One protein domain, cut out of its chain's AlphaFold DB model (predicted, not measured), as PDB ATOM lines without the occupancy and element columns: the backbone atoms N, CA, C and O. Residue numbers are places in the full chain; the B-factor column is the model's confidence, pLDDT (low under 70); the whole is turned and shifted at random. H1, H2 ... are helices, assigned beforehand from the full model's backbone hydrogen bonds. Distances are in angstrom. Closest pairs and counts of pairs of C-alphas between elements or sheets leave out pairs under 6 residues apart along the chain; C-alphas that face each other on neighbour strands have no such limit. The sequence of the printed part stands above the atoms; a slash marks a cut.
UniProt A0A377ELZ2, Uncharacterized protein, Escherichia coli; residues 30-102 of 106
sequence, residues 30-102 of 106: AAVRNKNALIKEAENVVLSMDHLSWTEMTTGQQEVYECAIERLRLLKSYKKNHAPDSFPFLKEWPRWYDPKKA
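This is residues 30 to 102 of the 106 residues of an uncharacterized protein of Escherichia coli (UniProt A0A377ELZ2). The model is a long helical hairpin, with H1 and H2 side by side and running opposite ways, and a long tail of residues 78 to 98 without a named element that folds back along the pair. The tail leads from the end of H2 to a single short helix, H3, which comes near residues 41 to 45 of H1. The printed part has 73 residues with three named helices, in the order H1, H2, H3, and no named strand; the class is all helix, and 43 of the 73 residues are in named helices. The whole is compact, with a radius of gyration of the C-alphas of 12.8 A, yet its outline is elongated, with spans of 39 by 21 by 19 A.

H1, residues 30 to 49, and H2, residues 59 to 77, form a helical hairpin. They touch, with 20 pairs of C-alphas within 8 A, and the closest C-alphas, those of Ala 42 and Ala 68, are 4.9 A apart. Their lines stand at a shallow tilt of 34 degrees, only just short of steep, and the two run opposite ways. Their centres are 11.2 A apart. H3, residues 99 to 102, only just touches H1, with 3 pairs of C-alphas within 8 A, and H1 touches it with residues 41 to 45 alone. The closest C-alphas of H1 and H3 are those of Glu 41 and Pro 99, 7.0 A apart. H2 and H3 are apart. In H1 and H2 every pair of O of residue i and N of residue i+4 is within hydrogen-bond range. H3 is too short for such a pair, and its one pair of O of residue i and N of residue i+3 is within range.

H1 begins at C-alpha 30, at (10.976, 13.433, -43.813), and ends at C-alpha 49, at (31.569, -7.398, -46.000), 29.4 A from first to last C-alpha. H2, residues 59 to 77, is 27.1 A long by the same measure and begins at C-alpha 59, at (25.798, -18.619, -46.453). H3, residues 99 to 102, is 5.2 A long and ends at C-alpha 102, at (25.421, -4.362, -36.708).

The two C-alphas farthest apart are those of Ala 30 and Thr 55, at 39.3 A. The printed part has no cut. The link from H1 to H2 is short, with 9 residues, and the link from H2 to H3 is long, with 21 residues. The mean pLDDT of the printed part is 85.6; residues 80 to 83, residue 85 and residues 101 to 102 are under 70.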
ATOM      1  N   ALA A  30      11.003  14.657 -44.605       85.50
ATOM      2  CA  ALA A  30      10.976  13.433 -43.813       85.50
ATOM      3  C   ALA A  30      11.114  12.178 -44.693       85.50
ATOM      4  O   ALA A  30      11.962  11.331 -44.402       85.50
ATOM      5  N   ALA A  31      10.378  12.092 -45.805       85.56
ATOM      6  CA  ALA A  31      10.476  10.980 -46.755       85.56
ATOM      7  C   ALA A  31      11.891  10.850 -47.352       85.56
ATOM      8  O   ALA A  31      12.463   9.757 -47.404       85.56
ATOM      9  N   VAL A  32      12.517  11.973 -47.726       86.31
ATOM     10  CA  VAL A  32      13.903  11.994 -48.224       86.31
ATOM     11  C   VAL A  32      14.899  11.558 -47.145       86.31
ATOM     12  O   VAL A  32      15.816  10.787 -47.436       86.31
ATOM     13  N   ARG A  33      14.733  12.007 -45.893       86.50
ATOM     14  CA  ARG A  33      15.581  11.563 -44.772       86.50
ATOM     15  C   ARG A  33      15.448  10.063 -44.526       86.50
ATOM     16  O   ARG A  33      16.472   9.402 -44.382       86.50
ATOM     17  N   ASN A  34      14.224   9.533 -44.527       87.56
ATOM     18  CA  ASN A  34      13.966   8.103 -44.361       87.56
ATOM     19  C   ASN A  34      14.654   7.288 -45.467       87.56
ATOM     20  O   ASN A  34      15.424   6.373 -45.187       87.56
ATOM     21  N   LYS A  35      14.478   7.696 -46.730       88.25
ATOM     22  CA  LYS A  35      15.168   7.083 -47.871       88.25
ATOM     23  C   LYS A  35      16.685   7.047 -47.680       88.25
ATOM     24  O   LYS A  35      17.305   6.004 -47.869       88.25
ATOM     25  N   ASN A  36      17.287   8.178 -47.317       89.00
ATOM     26  CA  ASN A  36      18.734   8.271 -47.132       89.00
ATOM     27  C   ASN A  36      19.218   7.414 -45.955       89.00
ATOM     28  O   ASN A  36      20.293   6.826 -46.042       89.00
ATOM     29  N   ALA A  37      18.435   7.315 -44.877       89.12
ATOM     30  CA  ALA A  37      18.741   6.442 -43.748       89.12
ATOM     31  C   ALA A  37      18.759   4.965 -44.170       89.12
ATOM     32  O   ALA A  37      19.726   4.269 -43.875       89.12
ATOM     33  N   LEU A  38      17.757   4.519 -44.935       90.19
ATOM     34  CA  LEU A  38      17.684   3.150 -45.461       90.19
ATOM     35  C   LEU A  38      18.821   2.831 -46.444       90.19
ATOM     36  O   LEU A  38      19.355   1.724 -46.432       90.19
ATOM     37  N   ILE A  39      19.213   3.797 -47.284       91.25
ATOM     38  CA  ILE A  39      20.375   3.652 -48.175       91.25
ATOM     39  C   ILE A  39      21.644   3.478 -47.344       91.25
ATOM     40  O   ILE A  39      22.391   2.536 -47.579       91.25
ATOM     41  N   LYS A  40      21.863   4.348 -46.352       91.12
ATOM     42  CA  LYS A  40      23.044   4.283 -45.487       91.12
ATOM     43  C   LYS A  40      23.104   2.972 -44.704       91.12
ATOM     44  O   LYS A  40      24.175   2.401 -44.552       91.12
ATOM     45  N   GLU A  41      21.960   2.493 -44.223       90.94
ATOM     46  CA  GLU A  41      21.840   1.196 -43.559       90.94
ATOM     47  C   GLU A  41      22.330   0.067 -44.472       90.94
ATOM     48  O   GLU A  41      23.233  -0.669 -44.091       90.94
ATOM     49  N   ALA A  42      21.809  -0.025 -45.697       90.88
ATOM     50  CA  ALA A  42      22.216  -1.069 -46.633       90.88
ATOM     51  C   ALA A  42      23.669  -0.900 -47.128       90.88
ATOM     52  O   ALA A  42      24.379  -1.893 -47.272       90.88
ATOM     53  N   GLU A  43      24.153   0.332 -47.324       92.69
ATOM     54  CA  GLU A  43      25.563   0.611 -47.648       92.69
ATOM     55  C   GLU A  43      26.505   0.154 -46.533       92.69
ATOM     56  O   GLU A  43      27.536  -0.446 -46.820       92.69
ATOM     57  N   ASN A  44      26.145   0.363 -45.265       91.44
ATOM     58  CA  ASN A  44      26.950  -0.108 -44.139       91.44
ATOM     59  C   ASN A  44      27.084  -1.634 -44.127       91.44
ATOM     60  O   ASN A  44      28.162  -2.142 -43.825       91.44
ATOM     61  N   VAL A  45      26.015  -2.363 -44.464       90.19
ATOM     62  CA  VAL A  45      26.052  -3.829 -44.552       90.19
ATOM     63  C   VAL A  45      27.016  -4.279 -45.644       90.19
ATOM     64  O   VAL A  45      27.901  -5.089 -45.375       90.19
ATOM     65  N   VAL A  46      26.910  -3.702 -46.841       90.69
ATOM     66  CA  VAL A  46      27.826  -4.001 -47.953       90.69
ATOM     67  C   VAL A  46      29.274  -3.699 -47.557       90.69
ATOM     68  O   VAL A  46      30.134  -4.564 -47.685       90.69
ATOM     69  N   LEU A  47      29.534  -2.519 -46.986       90.06
ATOM     70  CA  LEU A  47      30.871  -2.113 -46.537       90.06
ATOM     71  C   LEU A  47      31.435  -3.019 -45.437       90.06
ATOM     72  O   LEU A  47      32.642  -3.239 -45.379       90.06
ATOM     73  N   SER A  48      30.582  -3.561 -44.562       88.00
ATOM     74  CA  SER A  48      31.019  -4.497 -43.520       88.00
ATOM     75  C   SER A  48      31.543  -5.818 -44.085       88.00
ATOM     76  O   SER A  48      32.278  -6.511 -43.393       88.00
ATOM     77  N   MET A  49      31.208  -6.145 -45.335       88.06
ATOM     78  CA  MET A  49      31.569  -7.398 -46.000       88.06
ATOM     79  C   MET A  49      32.493  -7.187 -47.207       88.06
ATOM     80  O   MET A  49      32.923  -8.158 -47.810       88.06
ATOM     81  N   ASP A  50      32.852  -5.943 -47.531       86.81
ATOM     82  CA  ASP A  50      33.658  -5.579 -48.712       86.81
ATOM     83  C   ASP A  50      35.092  -6.143 -48.677       86.81
ATOM     84  O   ASP A  50      35.750  -6.291 -49.700       86.81
ATOM     85  N   HIS A  51      35.577  -6.492 -47.483       87.12
ATOM     86  CA  HIS A  51      36.886  -7.110 -47.272       87.12
ATOM     87  C   HIS A  51      36.888  -8.637 -47.456       87.12
ATOM     88  O   HIS A  51      37.958  -9.240 -47.430       87.12
ATOM     89  N   LEU A  52      35.713  -9.260 -47.598       88.69
ATOM     90  CA  LEU A  52      35.556 -10.700 -47.791       88.69
ATOM     91  C   LEU A  52      35.263 -10.978 -49.264       88.69
ATOM     92  O   LEU A  52      34.390 -10.350 -49.864       88.69
ATOM     93  N   SER A  53      35.942 -11.960 -49.850       88.12
ATOM     94  CA  SER A  53      35.538 -12.483 -51.154       88.12
ATOM     95  C   SER A  53      34.252 -13.304 -51.031       88.12
ATOM     96  O   SER A  53      33.937 -13.863 -49.979       88.12
ATOM     97  N   TRP A  54      33.503 -13.429 -52.130       86.06
ATOM     98  CA  TRP A  54      32.237 -14.172 -52.152       86.06
ATOM     99  C   TRP A  54      32.358 -15.596 -51.587       86.06
ATOM    100  O   TRP A  54      31.483 -16.059 -50.862       86.06
ATOM    101  N   THR A  55      33.461 -16.281 -51.895       88.38
ATOM    102  CA  THR A  55      33.749 -17.651 -51.447       88.38
ATOM    103  C   THR A  55      34.143 -17.753 -49.974       88.38
ATOM    104  O   THR A  55      34.075 -18.840 -49.412       88.38
ATOM    105  N   GLU A  56      34.557 -16.648 -49.351       89.19
ATOM    106  CA  GLU A  56      34.904 -16.578 -47.924       89.19
ATOM    107  C   GLU A  56      33.696 -16.228 -47.048       89.19
ATOM    108  O   GLU A  56      33.713 -16.475 -45.841       89.19
ATOM    109  N   MET A  57      32.638 -15.666 -47.638       89.25
ATOM    110  CA  MET A  57      31.406 -15.369 -46.919       89.25
ATOM    111  C   MET A  57      30.664 -16.658 -46.556       89.25
ATOM    112  O   MET A  57      30.459 -17.549 -47.380       89.25
ATOM    113  N   THR A  58      30.183 -16.727 -45.317       91.88
ATOM    114  CA  THR A  58      29.216 -17.753 -44.913       91.88
ATOM    115  C   THR A  58      27.908 -17.589 -45.690       91.88
ATOM    116  O   THR A  58      27.566 -16.492 -46.133       91.88
ATOM    117  N   THR A  59      27.116 -18.655 -45.795       90.44
ATOM    118  CA  THR A  59      25.798 -18.619 -46.453       90.44
ATOM    119  C   THR A  59      24.873 -17.543 -45.874       90.44
ATOM    120  O   THR A  59      24.178 -16.864 -46.624       90.44
ATOM    121  N   GLY A  60      24.906 -17.321 -44.555       90.06
ATOM    122  CA  GLY A  60      24.149 -16.238 -43.922       90.06
ATOM    123  C   GLY A  60      24.653 -14.844 -44.314       90.06
ATOM    124  O   GLY A  60      23.856 -13.943 -44.563       90.06
ATOM    125  N   GLN A  61      25.971 -14.650 -44.412       90.12
ATOM    126  CA  GLN A  61      26.544 -13.381 -44.877       90.12
ATOM    127  C   GLN A  61      26.198 -13.109 -46.343       90.12
ATOM    128  O   GLN A  61      25.815 -11.987 -46.660       90.12
ATOM    129  N   GLN A  62      26.252 -14.128 -47.205       91.94
ATOM    130  CA  GLN A  62      25.841 -14.022 -48.608       91.94
ATOM    131  C   GLN A  62      24.369 -13.602 -48.725       91.94
ATOM    132  O   GLN A  62      24.065 -12.643 -49.430       91.94
ATOM    133  N   GLU A  63      23.464 -14.235 -47.969       92.81
ATOM    134  CA  GLU A  63      22.032 -13.894 -47.964       92.81
ATOM    135  C   GLU A  63      21.783 -12.427 -47.559       92.81
ATOM    136  O   GLU A  63      21.013 -11.701 -48.196       92.81
ATOM    137  N   VAL A  64      22.465 -11.964 -46.507       93.00
ATOM    138  CA  VAL A  64      22.369 -10.576 -46.032       93.00
ATOM    139  C   VAL A  64      22.964  -9.600 -47.048       93.00
ATOM    140  O   VAL A  64      22.375  -8.547 -47.300       93.00
ATOM    141  N   TYR A  65      24.096  -9.944 -47.658       92.31
ATOM    142  CA  TYR A  65      24.756  -9.124 -48.669       92.31
ATOM    143  C   TYR A  65      23.893  -8.962 -49.927       92.31
ATOM    144  O   TYR A  65      23.678  -7.840 -50.388       92.31
ATOM    145  N   GLU A  66      23.323 -10.053 -50.445       92.50
ATOM    146  CA  GLU A  66      22.384 -10.008 -51.572       92.50
ATOM    147  C   GLU A  66      21.162  -9.150 -51.249       92.50
ATOM    148  O   GLU A  66      20.760  -8.302 -52.050       92.50
ATOM    149  N   CYS A  67      20.594  -9.313 -50.049       92.88
ATOM    150  CA  CYS A  67      19.484  -8.484 -49.594       92.88
ATOM    151  C   CYS A  67      19.869  -6.995 -49.549       92.88
ATOM    152  O   CYS A  67      19.112  -6.147 -50.030       92.88
ATOM    153  N   ALA A  68      21.063  -6.662 -49.051       92.75
ATOM    154  CA  ALA A  68      21.562  -5.290 -49.019       92.75
ATOM    155  C   ALA A  68      21.706  -4.693 -50.430       92.75
ATOM    156  O   ALA A  68      21.268  -3.563 -50.667       92.75
ATOM    157  N   ILE A  69      22.252  -5.454 -51.385       92.94
ATOM    158  CA  ILE A  69      22.375  -5.025 -52.786       92.94
ATOM    159  C   ILE A  69      21.003  -4.780 -53.418       92.94
ATOM    160  O   ILE A  69      20.799  -3.742 -54.056       92.94
ATOM    161  N   GLU A  70      20.043  -5.688 -53.238       92.12
ATOM    162  CA  GLU A  70      18.695  -5.515 -53.788       92.12
ATOM    163  C   GLU A  70      17.982  -4.304 -53.181       92.12
ATOM    164  O   GLU A  70      17.391  -3.500 -53.913       92.12
ATOM    165  N   ARG A  71      18.103  -4.107 -51.862       92.38
ATOM    166  CA  ARG A  71      17.587  -2.914 -51.174       92.38
ATOM    167  C   ARG A  71      18.210  -1.644 -51.746       92.38
ATOM    168  O   ARG A  71      17.479  -0.704 -52.056       92.38
ATOM    169  N   LEU A  72      19.526  -1.612 -51.966       92.44
ATOM    170  CA  LEU A  72      20.199  -0.458 -52.574       92.44
ATOM    171  C   LEU A  72      19.738  -0.195 -54.000       92.44
ATOM    172  O   LEU A  72      19.473   0.959 -54.343       92.44
ATOM    173  N   ARG A  73      19.609  -1.240 -54.819       91.06
ATOM    174  CA  ARG A  73      19.118  -1.125 -56.194       91.06
ATOM    175  C   ARG A  73      17.718  -0.515 -56.223       91.06
ATOM    176  O   ARG A  73      17.486   0.436 -56.968       91.06
ATOM    177  N   LEU A  74      16.810  -1.010 -55.382       89.88
ATOM    178  CA  LEU A  74      15.450  -0.486 -55.276       89.88
ATOM    179  C   LEU A  74      15.451   0.960 -54.775       89.88
ATOM    180  O   LEU A  74      14.897   1.829 -55.443       89.88
ATOM    181  N   LEU A  75      16.123   1.259 -53.663       89.56
ATOM    182  CA  LEU A  75      16.153   2.607 -53.086       89.56
ATOM    183  C   LEU A  75      16.770   3.637 -54.043       89.56
ATOM    184  O   LEU A  75      16.253   4.751 -54.167       89.56
ATOM    185  N   LYS A  76      17.838   3.275 -54.765       87.44
ATOM    186  CA  LYS A  76      18.479   4.150 -55.762       87.44
ATOM    187  C   LYS A  76      17.640   4.311 -57.035       87.44
ATOM    188  O   LYS A  76      17.764   5.345 -57.685       87.44
ATOM    189  N   SER A  77      16.750   3.367 -57.358       87.62
ATOM    190  CA  SER A  77      15.850   3.482 -58.518       87.62
ATOM    191  C   SER A  77      14.777   4.570 -58.359       87.62
ATOM    192  O   SER A  77      14.369   5.191 -59.341       87.62
ATOM    193  N   TYR A  78      14.347   4.864 -57.125       83.25
ATOM    194  CA  TYR A  78      13.409   5.957 -56.868       83.25
ATOM    195  C   TYR A  78      14.063   7.310 -57.164       83.25
ATOM    196  O   TYR A  78      15.154   7.610 -56.666       83.25
ATOM    197  N   LYS A  79      13.369   8.189 -57.898       78.06
ATOM    198  CA  LYS A  79      13.833   9.569 -58.114       78.06
ATOM    199  C   LYS A  79      13.980  10.296 -56.773       78.06
ATOM    200  O   LYS A  79      13.186  10.102 -55.856       78.06
ATOM    201  N   LYS A  80      14.988  11.166 -56.663       67.38
ATOM    202  CA  LYS A  80      15.287  11.936 -55.437       67.38
ATOM    203  C   LYS A  80      14.078  12.729 -54.918       67.38
ATOM    204  O   LYS A  80      13.861  12.769 -53.716       67.38
ATOM    205  N   ASN A  81      13.268  13.268 -55.830       66.81
ATOM    206  CA  ASN A  81      12.120  14.120 -55.506       66.81
ATOM    207  C   ASN A  81      10.798  13.337 -55.380       66.81
ATOM    208  O   ASN A  81       9.754  13.937 -55.144       66.81
ATOM    209  N   HIS A  82      10.820  12.013 -55.557       68.31
ATOM    210  CA  HIS A  82       9.649  11.132 -55.462       68.31
ATOM    211  C   HIS A  82       9.959   9.957 -54.532       68.31
ATOM    212  O   HIS A  82       9.739   8.800 -54.882       68.31
ATOM    213  N   ALA A  83      10.544  10.254 -53.369       69.44
ATOM    214  CA  ALA A  83      10.637   9.273 -52.301       69.44
ATOM    215  C   ALA A  83       9.214   9.040 -51.762       69.44
ATOM    216  O   ALA A  83       8.621   9.998 -51.262       69.44
ATOM    217  N   PRO A  84       8.644   7.834 -51.912       70.88
ATOM    218  CA  PRO A  84       7.358   7.523 -51.307       70.88
ATOM    219  C   PRO A  84       7.493   7.497 -49.777       70.88
ATOM    220  O   PRO A  84       8.576   7.230 -49.252       70.88
ATOM    221  N   ASP A  85       6.392   7.747 -49.064       68.12
ATOM    222  CA  ASP A  85       6.368   7.699 -47.593       68.12
ATOM    223  C   ASP A  85       6.710   6.298 -47.055       68.12
ATOM    224  O   ASP A  85       7.292   6.154 -45.978       68.12
ATOM    225  N   SER A  86       6.402   5.256 -47.836       71.69
ATOM    226  CA  SER A  86       6.741   3.863 -47.561       71.69
ATOM    227  C   SER A  86       7.348   3.179 -48.791       71.69
ATOM    228  O   SER A  86       7.056   3.532 -49.933       71.69
ATOM    229  N   PHE A  87       8.200   2.175 -48.563       79.12
ATOM    230  CA  PHE A  87       8.816   1.368 -49.620       79.12
ATOM    231  C   PHE A  87       8.197  -0.041 -49.628       79.12
ATOM    232  O   PHE A  87       8.780  -0.956 -49.048       79.12
ATOM    233  N   PRO A  88       7.026  -0.248 -50.261       74.62
ATOM    234  CA  PRO A  88       6.260  -1.497 -50.145       74.62
ATOM    235  C   PRO A  88       6.970  -2.723 -50.735       74.62
ATOM    236  O   PRO A  88       6.695  -3.844 -50.331       74.62
ATOM    237  N   PHE A  89       7.893  -2.515 -51.675       80.81
ATOM    238  CA  PHE A  89       8.662  -3.583 -52.322       80.81
ATOM    239  C   PHE A  89      10.076  -3.728 -51.756       80.81
ATOM    240  O   PHE A  89      10.911  -4.408 -52.350       80.81
ATOM    241  N   LEU A  90      10.391  -3.044 -50.654       85.38
ATOM    242  CA  LEU A  90      11.702  -3.163 -50.036       85.38
ATOM    243  C   LEU A  90      11.824  -4.547 -49.402       85.38
ATOM    244  O   LEU A  90      11.108  -4.860 -48.455       85.38
ATOM    245  N   LYS A  91      12.748  -5.358 -49.917       84.88
ATOM    246  CA  LYS A  91      13.020  -6.694 -49.386       84.88
ATOM    247  C   LYS A  91      13.346  -6.615 -47.899       84.88
ATOM    248  O   LYS A  91      14.212  -5.832 -47.503       84.88
ATOM    249  N   GLU A  92      12.646  -7.393 -47.085       87.44
ATOM    250  CA  GLU A  92      12.915  -7.480 -45.653       87.44
ATOM    251  C   GLU A  92      14.274  -8.139 -45.399       87.44
ATOM    252  O   GLU A  92      14.732  -8.987 -46.168       87.44
ATOM    253  N   TRP A  93      14.934  -7.734 -44.315       91.00
ATOM    254  CA  TRP A  93      16.140  -8.422 -43.871       91.00
ATOM    255  C   TRP A  93      15.816  -9.869 -43.478       91.00
ATOM    256  O   TRP A  93      14.696 -10.140 -43.030       91.00
ATOM    257  N   PRO A  94      16.781 -10.798 -43.590       88.94
ATOM    258  CA  PRO A  94      16.623 -12.131 -43.023       88.94
ATOM    259  C   PRO A  94      16.217 -12.034 -41.549       88.94
ATOM    260  O   PRO A  94      16.761 -11.217 -40.811       88.94
ATOM    261  N   ARG A  95      15.264 -12.859 -41.095       87.56
ATOM    262  CA  ARG A  95      14.647 -12.726 -39.753       87.56
ATOM    263  C   ARG A  95      15.641 -12.780 -38.591       87.56
ATOM    264  O   ARG A  95      15.356 -12.279 -37.509       87.56
ATOM    265  N   TRP A  96      16.774 -13.437 -38.805       88.06
ATOM    266  CA  TRP A  96      17.847 -13.587 -37.831       88.06
ATOM    267  C   TRP A  96      18.818 -12.391 -37.820       88.06
ATOM    268  O   TRP A  96      19.606 -12.258 -36.883       88.06
ATOM    269  N   TYR A  97      18.764 -11.519 -38.832       85.56
ATOM    270  CA  TYR A  97      19.642 -10.366 -38.998       85.56
ATOM    271  C   TYR A  97      18.952  -9.074 -38.546       85.56
ATOM    272  O   TYR A  97      17.900  -8.696 -39.058       85.56
ATOM    273  N   ASP A  98      19.578  -8.366 -37.603       82.94
ATOM    274  CA  ASP A  98      19.138  -7.043 -37.164       82.94
ATOM    275  C   ASP A  98      20.170  -5.984 -37.593       82.94
ATOM    276  O   ASP A  98      21.251  -5.897 -36.991       82.94
ATOM    277  N   PRO A  99      19.858  -5.148 -38.601       75.56
ATOM    278  CA  PRO A  99      20.782  -4.136 -39.110       75.56
ATOM    279  C   PRO A  99      21.146  -3.090 -38.046       75.56
ATOM    280  O   PRO A  99      22.229  -2.510 -38.099       75.56
ATOM    281  N   LYS A 100      20.285  -2.862 -37.042       72.62
ATOM    282  CA  LYS A 100      20.533  -1.865 -35.988       72.62
ATOM    283  C   LYS A 100      21.599  -2.330 -35.002       72.62
ATOM    284  O   LYS A 100      22.331  -1.500 -34.461       72.62
ATOM    285  N   LYS A 101      21.724  -3.645 -34.796       67.81
ATOM    286  CA  LYS A 101      22.761  -4.241 -33.937       67.81
ATOM    287  C   LYS A 101      24.130  -4.270 -34.615       67.81
ATOM    288  O   LYS A 101      25.137  -4.144 -33.928       67.81
ATOM    289  N   ALA A 102      24.172  -4.363 -35.944       58.22
ATOM    290  CA  ALA A 102      25.421  -4.362 -36.708       58.22
ATOM    291  C   ALA A 102      26.186  -3.024 -36.614       58.22
ATOM    292  O   ALA A 102      27.411  -3.006 -36.696       58.22
TER     293      ALA A 102